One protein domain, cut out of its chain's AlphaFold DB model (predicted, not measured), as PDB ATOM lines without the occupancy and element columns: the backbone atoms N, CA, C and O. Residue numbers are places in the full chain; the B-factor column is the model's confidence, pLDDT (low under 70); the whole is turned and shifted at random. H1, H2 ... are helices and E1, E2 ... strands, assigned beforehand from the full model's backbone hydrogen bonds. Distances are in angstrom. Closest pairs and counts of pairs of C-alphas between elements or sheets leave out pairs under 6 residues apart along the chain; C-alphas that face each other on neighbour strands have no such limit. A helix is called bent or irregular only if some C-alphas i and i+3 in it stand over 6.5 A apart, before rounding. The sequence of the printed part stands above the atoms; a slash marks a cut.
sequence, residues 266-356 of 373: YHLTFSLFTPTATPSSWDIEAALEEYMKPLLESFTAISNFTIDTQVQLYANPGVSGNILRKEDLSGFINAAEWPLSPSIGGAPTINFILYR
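Overview. This is residues 266 to 356 of the 373 residues of an uncharacterized protein of Sclerotinia sclerotiorum (strain ATCC 18683 / 1980 / Ss-1) (UniProt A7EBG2). A narrow, twisted sheet of three parallel strands has one long helix, H1, running along its edge strand E2, while the small helix H2 sits beyond the last residues of E2 in a loose loop region. From H2 a long link, residues 332 to 348, folds back to the first residue of E3. The printed part has 91 residues with two named helices and three named strands, in the order E1 H1 E2 H2 E3; the sheet's order is E2 E1 E3 and the class is mixed. The whole is loose, with a radius of gyration of the C-alphas of 16.2 A, and only just flat, spanning 56 by 28 by 15 A.

Arrangement. Inner strand E1, residues 266 to 274, is parallel to edge strand E2, residues 304 to 313, at 17 degrees, with N 270 and O 308 2.9 A apart. On its other side E1 is parallel to edge strand E3, residues 349 to 355, at 19 degrees, with N 271 and O 352 2.8 A apart. H1, residues 285 to 299, is on the sheet over E2 at a height over the sheet of 9.8 A, on a local plane fitted to just 6 C-alphas. It runs along the strands, at 23 degrees to E2 on the local plane; their closest C-alphas, of Leu 296 and Phe 305, are 7.0 A apart. E1, H1 and E2 form a strand-helix-strand unit, two parallel neighbour strands with a helix between, with a right-handed crossover. H2, residues 326 to 331, only grazes the sheet with residues 329 to 331; the closest C-alphas of H2 and E2, those of Ser 330 and Leu 313, are 5.4 A apart. E2, H2 and E3 form a split unit, with E1 between the strands, also right-handed. H1 and H2 are apart. O i to N i+4 pairs within hydrogen-bond range number 8 of 11 in H1 and 0 of 2 in H2, where 2 of 3 O i to N i+3 pairs are within range.

Along the chain. E1 measures 25.6 A from C-alpha 266 at (118.084, 117.531, 160.876), E2 29.6 A, E3 18.7 A to C-alpha 355 at (134.610, 117.824, 176.480), H1 19.5 A and H2 10.2 A. Both helices are only just irregular: C-alphas 291 and 294 are 6.55 A apart, and C-alphas 327 and 330 6.8 A.

Size, cuts and confidence. The C-alphas farthest apart, of Ala 301 and Asn 322, are 55.9 A apart. The printed part has no cut. The links E2 to H2 and H2 to E3 are long. Mean pLDDT of the printed part is 78.4; residues 277, 315 to 322, 324 and 328 to 346 are under 70.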
ATOM      1  N   TYR A 266     117.171 117.053 159.836       90.50
ATOM      2  CA  TYR A 266     118.084 117.531 160.876       90.50
ATOM      3  C   TYR A 266     119.460 116.883 160.736       90.50
ATOM      4  O   TYR A 266     119.574 115.676 160.515       90.50
ATOM      5  N   HIS A 267     120.502 117.681 160.959       90.44
ATOM      6  CA  HIS A 267     121.872 117.192 161.077       90.44
ATOM      7  C   HIS A 267     122.243 117.100 162.558       90.44
ATOM      8  O   HIS A 267     122.159 118.096 163.271       90.44
ATOM      9  N   LEU A 268     122.645 115.931 163.050       89.88
ATOM     10  CA  LEU A 268     123.217 115.788 164.388       89.88
ATOM     11  C   LEU A 268     124.737 115.735 164.258       89.88
ATOM     12  O   LEU A 268     125.263 114.875 163.560       89.88
ATOM     13  N   THR A 269     125.449 116.624 164.942       89.81
ATOM     14  CA  THR A 269     126.916 116.653 164.924       89.81
ATOM     15  C   THR A 269     127.469 116.344 166.307       89.81
ATOM     16  O   THR A 269     127.265 117.113 167.247       89.81
ATOM     17  N   PHE A 270     128.221 115.253 166.432       89.88
ATOM     18  CA  PHE A 270     128.919 114.875 167.661       89.88
ATOM     19  C   PHE A 270     130.371 115.343 167.606       89.88
ATOM     20  O   PHE A 270     131.157 114.861 166.796       89.88
ATOM     21  N   SER A 271     130.727 116.284 168.475       87.75
ATOM     22  CA  SER A 271     132.036 116.935 168.508       87.75
ATOM     23  C   SER A 271     132.773 116.585 169.795       87.75
ATOM     24  O   SER A 271     132.363 116.998 170.883       87.75
ATOM     25  N   LEU A 272     133.872 115.838 169.680       87.00
ATOM     26  CA  LEU A 272     134.767 115.551 170.796       87.00
ATOM     27  C   LEU A 272     135.862 116.615 170.874       87.00
ATOM     28  O   LEU A 272     136.700 116.695 169.982       87.00
ATOM     29  N   PHE A 273     135.898 117.369 171.970       83.38
ATOM     30  CA  PHE A 273     136.946 118.346 172.240       83.38
ATOM     31  C   PHE A 273     138.057 117.756 173.103       83.38
ATOM     32  O   PHE A 273     137.815 117.297 174.228       83.38
ATOM     33  N   THR A 274     139.288 117.809 172.593       80.19
ATOM     34  CA  THR A 274     140.472 117.271 173.271       80.19
ATOM     35  C   THR A 274     141.558 118.348 173.466       80.19
ATOM     36  O   THR A 274     141.808 119.149 172.566       80.19
ATOM     37  N   PRO A 275     142.218 118.400 174.648       74.94
ATOM     38  CA  PRO A 275     143.326 119.337 174.917       74.94
ATOM     39  C   PRO A 275     144.612 119.002 174.163       74.94
ATOM     40  O   PRO A 275     145.497 119.835 173.976       74.94
ATOM     41  N   THR A 276     144.775 117.721 173.861       70.94
ATOM     42  CA  THR A 276     146.002 117.107 173.372       70.94
ATOM     43  C   THR A 276     145.699 116.403 172.065       70.94
ATOM     44  O   THR A 276     144.581 115.936 171.876       70.94
ATOM     45  N   ALA A 277     146.710 116.204 171.219       68.44
ATOM     46  CA  ALA A 277     146.598 115.454 169.959       68.44
ATOM     47  C   ALA A 277     146.132 113.984 170.107       68.44
ATOM     48  O   ALA A 277     146.036 113.250 169.123       68.44
ATOM     49  N   THR A 278     145.874 113.530 171.335       73.81
ATOM     50  CA  THR A 278     145.293 112.234 171.668       73.81
ATOM     51  C   THR A 278     144.013 112.411 172.501       73.81
ATOM     52  O   THR A 278     144.017 113.157 173.488       73.81
ATOM     53  N   PRO A 279     142.927 111.685 172.180       72.31
ATOM     54  CA  PRO A 279     142.747 110.813 171.013       72.31
ATOM     55  C   PRO A 279     142.552 111.598 169.701       72.31
ATOM     56  O   PRO A 279     141.895 112.633 169.694       72.31
ATOM     57  N   SER A 280     143.108 111.092 168.595       75.38
ATOM     58  CA  SER A 280     142.857 111.621 167.241       75.38
ATOM     59  C   SER A 280     141.596 111.038 166.598       75.38
ATOM     60  O   SER A 280     141.079 111.593 165.639       75.38
ATOM     61  N   SER A 281     141.121 109.901 167.104       82.44
ATOM     62  CA  SER A 281     139.897 109.225 166.689       82.44
ATOM     63  C   SER A 281     139.198 108.648 167.914       82.44
ATOM     64  O   SER A 281     139.833 108.344 168.925       82.44
ATOM     65  N   TRP A 282     137.888 108.492 167.826       87.12
ATOM     66  CA  TRP A 282     137.062 107.911 168.873       87.12
ATOM     67  C   TRP A 282     136.094 106.914 168.250       87.12
ATOM     68  O   TRP A 282     135.576 107.149 167.162       87.12
ATOM     69  N   ASP A 283     135.895 105.788 168.924       85.62
ATOM     70  CA  ASP A 283     134.974 104.742 168.488       85.62
ATOM     71  C   ASP A 283     133.577 105.039 169.044       85.62
ATOM     72  O   ASP A 283     133.147 104.477 170.049       85.62
ATOM     73  N   ILE A 284     132.925 106.052 168.465       88.38
ATOM     74  CA  ILE A 284     131.576 106.481 168.864       88.38
ATOM     75  C   ILE A 284     130.477 105.723 168.104       88.38
ATOM     76  O   ILE A 284     129.343 105.670 168.570       88.38
ATOM     77  N   GLU A 285     130.807 105.097 166.973       89.56
ATOM     78  CA  GLU A 285     129.834 104.449 166.086       89.56
ATOM     79  C   GLU A 285     129.003 103.386 166.818       89.56
ATOM     80  O   GLU A 285     127.776 103.410 166.760       89.56
ATOM     81  N   ALA A 286     129.654 102.518 167.601       91.62
ATOM     82  CA  ALA A 286     128.964 101.488 168.378       91.62
ATOM     83  C   ALA A 286     127.965 102.079 169.392       91.62
ATOM     84  O   ALA A 286     126.867 101.554 169.565       91.62
ATOM     85  N   ALA A 287     128.317 103.202 170.027       90.62
ATOM     86  CA  ALA A 287     127.440 103.876 170.979       90.62
ATOM     87  C   ALA A 287     126.273 104.601 170.282       90.62
ATOM     88  O   ALA A 287     125.167 104.654 170.822       90.62
ATOM     89  N   LEU A 288     126.487 105.150 169.084       92.06
ATOM     90  CA  LEU A 288     125.412 105.761 168.297       92.06
ATOM     91  C   LEU A 288     124.398 104.710 167.846       92.06
ATOM     92  O   LEU A 288     123.194 104.937 167.962       92.06
ATOM     93  N   GLU A 289     124.879 103.554 167.399       92.75
ATOM     94  CA  GLU A 289     124.034 102.437 166.986       92.75
ATOM     95  C   GLU A 289     123.222 101.868 168.166       92.75
ATOM     96  O   GLU A 289     122.039 101.578 168.010       92.75
ATOM     97  N   GLU A 290     123.814 101.764 169.362       94.56
ATOM     98  CA  GLU A 290     123.134 101.230 170.553       94.56
ATOM     99  C   GLU A 290     122.115 102.213 171.158       94.56
ATOM    100  O   GLU A 290     120.997 101.816 171.492       94.56
ATOM    101  N   TYR A 291     122.478 103.494 171.300       91.69
ATOM    102  CA  TYR A 291     121.677 104.462 172.064       91.69
ATOM    103  C   TYR A 291     120.905 105.457 171.194       91.69
ATOM    104  O   TYR A 291     119.766 105.799 171.518       91.69
ATOM    105  N   MET A 292     121.503 105.952 170.107       91.69
ATOM    106  CA  MET A 292     120.891 107.017 169.304       91.69
ATOM    107  C   MET A 292     119.968 106.466 168.225       91.69
ATOM    108  O   MET A 292     118.903 107.036 167.996       91.69
ATOM    109  N   LYS A 293     120.327 105.359 167.577       92.69
ATOM    110  CA  LYS A 293     119.542 104.826 166.462       92.69
ATOM    111  C   LYS A 293     118.107 104.434 166.832       92.69
ATOM    112  O   LYS A 293     117.218 104.903 166.126       92.69
ATOM    113  N   PRO A 294     117.821 103.706 167.933       95.06
ATOM    114  CA  PRO A 294     116.438 103.372 168.291       95.06
ATOM    115  C   PRO A 294     115.581 104.621 168.533       95.06
ATOM    116  O   PRO A 294     114.403 104.674 168.180       95.06
ATOM    117  N   LEU A 295     116.198 105.658 169.109       91.88
ATOM    118  CA  LEU A 295     115.557 106.946 169.328       91.88
ATOM    119  C   LEU A 295     115.259 107.632 167.992       91.88
ATOM    120  O   LEU A 295     114.120 108.026 167.757       91.88
ATOM    121  N   LEU A 296     116.242 107.742 167.097       92.50
ATOM    122  CA  LEU A 296     116.061 108.388 165.795       92.50
ATOM    123  C   LEU A 296     115.051 107.641 164.921       92.50
ATOM    124  O   LEU A 296     114.219 108.289 164.292       92.50
ATOM    125  N   GLU A 297     115.059 106.305 164.945       93.06
ATOM    126  CA  GLU A 297     114.087 105.455 164.250       93.06
ATOM    127  C   GLU A 297     112.651 105.774 164.671       93.06
ATOM    128  O   GLU A 297     111.787 105.922 163.805       93.06
ATOM    129  N   SER A 298     112.401 105.992 165.967       93.56
ATOM    130  CA  SER A 298     111.069 106.375 166.457       93.56
ATOM    131  C   SER A 298     110.580 107.727 165.915       93.56
ATOM    132  O   SER A 298     109.375 107.929 165.759       93.56
ATOM    133  N   PHE A 299     111.501 108.629 165.560       89.69
ATOM    134  CA  PHE A 299     111.194 109.956 165.021       89.69
ATOM    135  C   PHE A 299     111.233 110.032 163.486       89.69
ATOM    136  O   PHE A 299     110.877 111.073 162.927       89.69
ATOM    137  N   THR A 300     111.596 108.949 162.787       89.00
ATOM    138  CA  THR A 300     111.684 108.929 161.308       89.00
ATOM    139  C   THR A 300     110.365 109.243 160.607       89.00
ATOM    140  O   THR A 300     110.375 109.747 159.486       89.00
ATOM    141  N   ALA A 301     109.228 108.999 161.268       88.56
ATOM    142  CA  ALA A 301     107.906 109.350 160.751       88.56
ATOM    143  C   ALA A 301     107.694 110.871 160.619       88.56
ATOM    144  O   ALA A 301     106.857 111.306 159.832       88.56
ATOM    145  N   ILE A 302     108.431 111.671 161.397       88.44
ATOM    146  CA  ILE A 302     108.225 113.119 161.531       88.44
ATOM    147  C   ILE A 302     109.352 113.902 160.841       88.44
ATOM    148  O   ILE A 302     109.093 114.930 160.207       88.44
ATOM    149  N   SER A 303     110.595 113.425 160.947       90.38
ATOM    150  CA  SER A 303     111.769 114.076 160.357       90.38
ATOM    151  C   SER A 303     112.877 113.079 160.027       90.38
ATOM    152  O   SER A 303     113.045 112.063 160.698       90.38
ATOM    153  N   ASN A 304     113.671 113.399 159.011       92.00
ATOM    154  CA  ASN A 304     114.856 112.640 158.638       92.00
ATOM    155  C   ASN A 304     116.092 113.170 159.382       92.00
ATOM    156  O   ASN A 304     116.236 114.376 159.587       92.00
ATOM    157  N   PHE A 305     116.998 112.274 159.754       90.88
ATOM    158  CA  PHE A 305     118.166 112.584 160.564       90.88
ATOM    159  C   PHE A 305     119.434 112.053 159.908       90.88
ATOM    160  O   PHE A 305     119.494 110.901 159.485       90.88
ATOM    161  N   THR A 306     120.473 112.878 159.877       89.69
ATOM    162  CA  THR A 306     121.823 112.468 159.467       89.69
ATOM    163  C   THR A 306     122.792 112.737 160.604       89.69
ATOM    164  O   THR A 306     122.687 113.783 161.247       89.69
ATOM    165  N   ILE A 307     123.735 111.829 160.836       89.75
ATOM    166  CA  ILE A 307     124.704 111.944 161.926       89.75
ATOM    167  C   ILE A 307     126.097 112.170 161.347       89.75
ATOM    168  O   ILE A 307     126.563 111.374 160.538       89.75
ATOM    169  N   ASP A 308     126.764 113.212 161.831       87.75
ATOM    170  CA  ASP A 308     128.168 113.501 161.568       87.75
ATOM    171  C   ASP A 308     128.955 113.460 162.882       87.75
ATOM    172  O   ASP A 308     128.474 113.890 163.937       87.75
ATOM    173  N   THR A 309     130.191 112.967 162.839       88.50
ATOM    174  CA  THR A 309     131.074 112.932 164.012       88.50
ATOM    175  C   THR A 309     132.394 113.622 163.701       88.50
ATOM    176  O   THR A 309     132.924 113.520 162.596       88.50
ATOM    177  N   GLN A 310     132.929 114.353 164.676       84.62
ATOM    178  CA  GLN A 310     134.187 115.074 164.538       84.62
ATOM    179  C   GLN A 310     134.981 115.088 165.844       84.62
ATOM    180  O   GLN A 310     134.424 115.073 166.944       84.62
ATOM    181  N   VAL A 311     136.304 115.148 165.711       84.50
ATOM    182  CA  VAL A 311     137.237 115.341 166.825       84.50
ATOM    183  C   VAL A 311     137.923 116.683 166.610       84.50
ATOM    184  O   VAL A 311     138.621 116.866 165.617       84.50
ATOM    185  N   GLN A 312     137.700 117.619 167.527       79.31
ATOM    186  CA  GLN A 312     138.263 118.962 167.485       79.31
ATOM    187  C   GLN A 312     139.275 119.152 168.618       79.31
ATOM    188  O   GLN A 312     139.061 118.757 169.765       79.31
ATOM    189  N   LEU A 313     140.400 119.777 168.292       75.69
ATOM    190  CA  LEU A 313     141.427 120.138 169.261       75.69
ATOM    191  C   LEU A 313     141.155 121.567 169.726       75.69
ATOM    192  O   LEU A 313     141.037 122.462 168.892       75.69
ATOM    193  N   TYR A 314     141.075 121.807 171.037       70.88
ATOM    194  CA  TYR A 314     141.097 123.183 171.537       70.88
ATOM    195  C   TYR A 314     142.529 123.568 171.909       70.88
ATOM    196  O   TYR A 314     143.242 122.833 172.595       70.88
ATOM    197  N   ALA A 315     142.961 124.725 171.419       63.50
ATOM    198  CA  ALA A 315     144.319 125.204 171.605       63.50
ATOM    199  C   ALA A 315     144.534 125.790 173.000       63.50
ATOM    200  O   ALA A 315     143.738 126.600 173.475       63.50
ATOM    201  N   ASN A 316     145.682 125.477 173.602       61.22
ATOM    202  CA  ASN A 316     146.254 126.308 174.657       61.22
ATOM    203  C   ASN A 316     147.226 127.307 174.004       61.22
ATOM    204  O   ASN A 316     148.152 126.875 173.312       61.22
ATOM    205  N   PRO A 317     147.053 128.627 174.190       58.78
ATOM    206  CA  PRO A 317     147.964 129.610 173.613       58.78
ATOM    207  C   PRO A 317     149.371 129.449 174.214       58.78
ATOM    208  O   PRO A 317     149.504 129.371 175.434       58.78
ATOM    209  N   GLY A 318     150.422 129.425 173.378       60.75
ATOM    210  CA  GLY A 318     151.809 129.549 173.868       60.75
ATOM    211  C   GLY A 318     152.897 128.652 173.266       60.75
ATOM    212  O   GLY A 318     154.001 128.634 173.807       60.75
ATOM    213  N   VAL A 319     152.667 127.928 172.170       61.53
ATOM    214  CA  VAL A 319     153.739 127.138 171.531       61.53
ATOM    215  C   VAL A 319     154.724 128.044 170.785       61.53
ATOM    216  O   VAL A 319     154.393 128.647 169.769       61.53
ATOM    217  N   SER A 320     155.945 128.162 171.317       59.34
ATOM    218  CA  SER A 320     157.047 128.944 170.739       59.34
ATOM    219  C   SER A 320     158.222 128.016 170.419       59.34
ATOM    220  O   SER A 320     158.890 127.533 171.332       59.34
ATOM    221  N   GLY A 321     158.483 127.752 169.136       67.06
ATOM    222  CA  GLY A 321     159.618 126.934 168.694       67.06
ATOM    223  C   GLY A 321     159.651 126.708 167.179       67.06
ATOM    224  O   GLY A 321     158.610 126.668 166.533       67.06
ATOM    225  N   ASN A 322     160.850 126.538 166.608       69.81
ATOM    226  CA  ASN A 322     161.041 126.284 165.167       69.81
ATOM    227  C   ASN A 322     160.724 124.832 164.751       69.81
ATOM    228  O   ASN A 322     160.704 124.526 163.561       69.81
ATOM    229  N   ILE A 323     160.517 123.930 165.715       76.94
ATOM    230  CA  ILE A 323     160.174 122.520 165.499       76.94
ATOM    231  C   ILE A 323     158.944 122.229 166.352       76.94
ATOM    232  O   ILE A 323     159.022 122.282 167.577       76.94
ATOM    233  N   LEU A 324     157.827 121.929 165.696       69.12
ATOM    234  CA  LEU A 324     156.580 121.549 166.352       69.12
ATOM    235  C   LEU A 324     156.551 120.036 166.539       69.12
ATOM    236  O   LEU A 324     156.818 119.282 165.597       69.12
ATOM    237  N   ARG A 325     156.224 119.584 167.749       73.81
ATOM    238  CA  ARG A 325     155.975 118.166 168.001       73.81
ATOM    239  C   ARG A 325     154.497 117.839 167.789       73.81
ATOM    240  O   ARG A 325     153.657 118.730 167.696       73.81
ATOM    241  N   LYS A 326     154.155 116.549 167.704       72.06
ATOM    242  CA  LYS A 326     152.768 116.106 167.471       72.06
ATOM    243  C   LYS A 326     151.825 116.599 168.577       72.06
ATOM    244  O   LYS A 326     150.665 116.889 168.317       72.06
ATOM    245  N   GLU A 327     152.334 116.714 169.793       71.56
ATOM    246  CA  GLU A 327     151.660 117.261 170.969       71.56
ATOM    247  C   GLU A 327     151.378 118.771 170.884       71.56
ATOM    248  O   GLU A 327     150.414 119.225 171.495       71.56
ATOM    249  N   ASP A 328     152.147 119.512 170.082       69.12
ATOM    250  CA  ASP A 328     152.028 120.964 169.893       69.12
ATOM    251  C   ASP A 328     151.057 121.332 168.755       69.12
ATOM    252  O   ASP A 328     150.723 122.504 168.567       69.12
ATOM    253  N   LEU A 329     150.567 120.333 168.004       68.25
ATOM    254  CA  LEU A 329     149.625 120.517 166.891       68.25
ATOM    255  C   LEU A 329     148.272 121.081 167.335       68.25
ATOM    256  O   LEU A 329     147.588 121.687 166.517       68.25
ATOM    257  N   SER A 330     147.893 120.944 168.613       65.25
ATOM    258  CA  SER A 330     146.675 121.581 169.132       65.25
ATOM    259  C   SER A 330     146.759 123.110 169.123       65.25
ATOM    260  O   SER A 330     145.723 123.762 169.131       65.25
ATOM    261  N   GLY A 331     147.964 123.695 169.069       61.00
ATOM    262  CA  GLY A 331     148.172 125.138 168.917       61.00
ATOM    263  C   GLY A 331     148.051 125.647 167.476       61.00
ATOM    264  O   GLY A 331     147.948 126.857 167.271       61.00
ATOM    265  N   PHE A 332     148.049 124.754 166.478       63.03
ATOM    266  CA  PHE A 332     147.873 125.114 165.071       63.03
ATOM    267  C   PHE A 332     146.379 125.162 164.743       63.03
ATOM    268  O   PHE A 332     145.786 124.216 164.235       63.03
ATOM    269  N   ILE A 333     145.755 126.277 165.104       57.44
ATOM    270  CA  ILE A 333     144.330 126.492 164.884       57.44
ATOM    271  C   ILE A 333     144.090 126.818 163.407       57.44
ATOM    272  O   ILE A 333     144.517 127.866 162.918       57.44
ATOM    273  N   ASN A 334     143.350 125.961 162.705       60.31
ATOM    274  CA  ASN A 334     142.818 126.297 161.393       60.31
ATOM    275  C   ASN A 334     141.614 127.241 161.560       60.31
ATOM    276  O   ASN A 334     140.599 126.879 162.152       60.31
ATOM    277  N   ALA A 335     141.707 128.462 161.025       56.34
ATOM    278  CA  ALA A 335     140.615 129.440 161.065       56.34
ATOM    279  C   ALA A 335     139.312 128.916 160.414       56.34
ATOM    280  O   ALA A 335     138.227 129.397 160.736       56.34
ATOM    281  N   ALA A 336     139.412 127.914 159.534       53.12
ATOM    282  CA  ALA A 336     138.274 127.278 158.875       53.12
ATOM    283  C   ALA A 336     137.484 126.293 159.766       53.12
ATOM    284  O   ALA A 336     136.381 125.913 159.389       53.12
ATOM    285  N   GLU A 337     138.014 125.895 160.929       59.44
ATOM    286  CA  GLU A 337     137.425 124.854 161.797       59.44
ATOM    287  C   GLU A 337     136.704 125.412 163.039       59.44
ATOM    288  O   GLU A 337     136.130 124.658 163.820       59.44
ATOM    289  N   TRP A 338     136.688 126.739 163.219       61.62
ATOM    290  CA  TRP A 338     135.962 127.401 164.310       61.62
ATOM    291  C   TRP A 338     134.435 127.273 164.269       61.62
ATOM    292  O   TRP A 338     133.843 127.180 165.348       61.62
ATOM    293  N   PRO A 339     133.748 127.314 163.108       66.12
ATOM    294  CA  PRO A 339     132.331 127.008 163.118       66.12
ATOM    295  C   PRO A 339     132.176 125.510 163.385       66.12
ATOM    296  O   PRO A 339     132.650 124.687 162.604       66.12
ATOM    297  N   LEU A 340     131.495 125.159 164.480       67.06
ATOM    298  CA  LEU A 340     130.911 123.828 164.655       67.06
ATOM    299  C   LEU A 340     130.086 123.553 163.393       67.06
ATOM    300  O   LEU A 340     129.085 124.236 163.194       67.06
ATOM    301  N   SER A 341     130.596 122.678 162.523       59.34
ATOM    302  CA  SER A 341     130.048 122.237 161.232       59.34
ATOM    303  C   SER A 341     128.988 123.182 160.642       59.34
ATOM    304  O   SER A 341     127.819 123.083 161.029       59.34
ATOM    305  N   PRO A 342     129.338 124.101 159.717       57.34
ATOM    306  CA  PRO A 342     128.336 124.971 159.109       57.34
ATOM    307  C   PRO A 342     127.235 124.097 158.509       57.34
ATOM    308  O   PRO A 342     127.546 123.128 157.821       57.34
ATOM    309  N   SER A 343     125.974 124.425 158.810       58.88
ATOM    310  CA  SER A 343     124.769 123.711 158.369       58.88
ATOM    311  C   SER A 343     124.902 123.249 156.919       58.88
ATOM    312  O   SER A 343     124.728 124.045 155.987       58.88
ATOM    313  N   ILE A 344     125.271 121.984 156.719       55.88
ATOM    314  CA  ILE A 344     125.567 121.466 155.391       55.88
ATOM    315  C   ILE A 344     124.216 121.294 154.690       55.88
ATOM    316  O   ILE A 344     123.325 120.617 155.183       55.88
ATOM    317  N   GLY A 345     123.990 122.020 153.595       62.31
ATOM    318  CA  GLY A 345     122.712 121.954 152.874       62.31
ATOM    319  C   GLY A 345     121.539 122.739 153.486       62.31
ATOM    320  O   GLY A 345     120.410 122.555 153.042       62.31
ATOM    321  N   GLY A 346     121.774 123.640 154.450       69.19
ATOM    322  CA  GLY A 346     120.754 124.592 154.930       69.19
ATOM    323  C   GLY A 346     119.711 124.027 155.903       69.19
ATOM    324  O   GLY A 346     118.811 124.759 156.315       69.19
ATOM    325  N   ALA A 347     119.835 122.762 156.298       81.56
ATOM    326  CA  ALA A 347     119.030 122.173 157.358       81.56
ATOM    327  C   ALA A 347     119.609 122.497 158.752       81.56
ATOM    328  O   ALA A 347     120.818 122.703 158.892       81.56
ATOM    329  N   PRO A 348     118.765 122.578 159.796       87.88
ATOM    330  CA  PRO A 348     119.215 122.875 161.152       87.88
ATOM    331  C   PRO A 348     120.127 121.777 161.715       87.88
ATOM    332  O   PRO A 348     119.824 120.585 161.616       87.88
ATOM    333  N   THR A 349     121.214 122.204 162.362       86.62
ATOM    334  CA  THR A 349     122.201 121.320 162.995       86.62
ATOM    335  C   THR A 349     122.052 121.320 164.517       86.62
ATOM    336  O   THR A 349     122.077 122.377 165.152       86.62
ATOM    337  N   ILE A 350     121.937 120.135 165.115       88.31
ATOM    338  CA  ILE A 350     121.955 119.902 166.561       88.31
ATOM    339  C   ILE A 350     123.374 119.478 166.953       88.31
ATOM    340  O   ILE A 350     123.855 118.424 166.540       88.31
ATOM    341  N   ASN A 351     124.045 120.297 167.762       88.44
ATOM    342  CA  ASN A 351     125.431 120.064 168.164       88.44
ATOM    343  C   ASN A 351     125.508 119.362 169.528       88.44
ATOM    344  O   ASN A 351     125.076 119.913 170.539       88.44
ATOM    345  N   PHE A 352     126.130 118.186 169.563       89.12
ATOM    346  CA  PHE A 352     126.490 117.463 170.779       89.12
ATOM    347  C   PHE A 352     127.974 117.662 171.036       89.12
ATOM    348  O   PHE A 352     128.814 117.245 170.241       89.12
ATOM    349  N   ILE A 353     128.306 118.310 172.145       87.56
ATOM    350  CA  ILE A 353     129.686 118.644 172.488       87.56
ATOM    351  C   ILE A 353     130.100 117.801 173.685       87.56
ATOM    352  O   ILE A 353     129.537 117.938 174.772       87.56
ATOM    353  N   LEU A 354     131.110 116.955 173.491       87.62
ATOM    354  CA  LEU A 354     131.744 116.215 174.571       87.62
ATOM    355  C   LEU A 354     133.119 116.810 174.841       87.62
ATOM    356  O   LEU A 354     133.999 116.799 173.982       87.62
ATOM    357  N   TYR A 355     133.321 117.302 176.057       83.75
ATOM    358  CA  TYR A 355     134.610 117.824 176.480       83.75
ATOM    359  C   TYR A 355     135.346 116.800 177.337       83.75
ATOM    360  O   TYR A 355     134.862 116.392 178.396       83.75
ATOM    361  N   ARG A 356     136.553 116.414 176.912       79.38
ATOM    362  CA  ARG A 356     137.421 115.548 177.713       79.38
ATOM    363  C   ARG A 356     138.354 116.394 178.574       79.38
ATOM    364  O   ARG A 356     139.242 117.078 178.065       79.38
TER     365      ARG A 356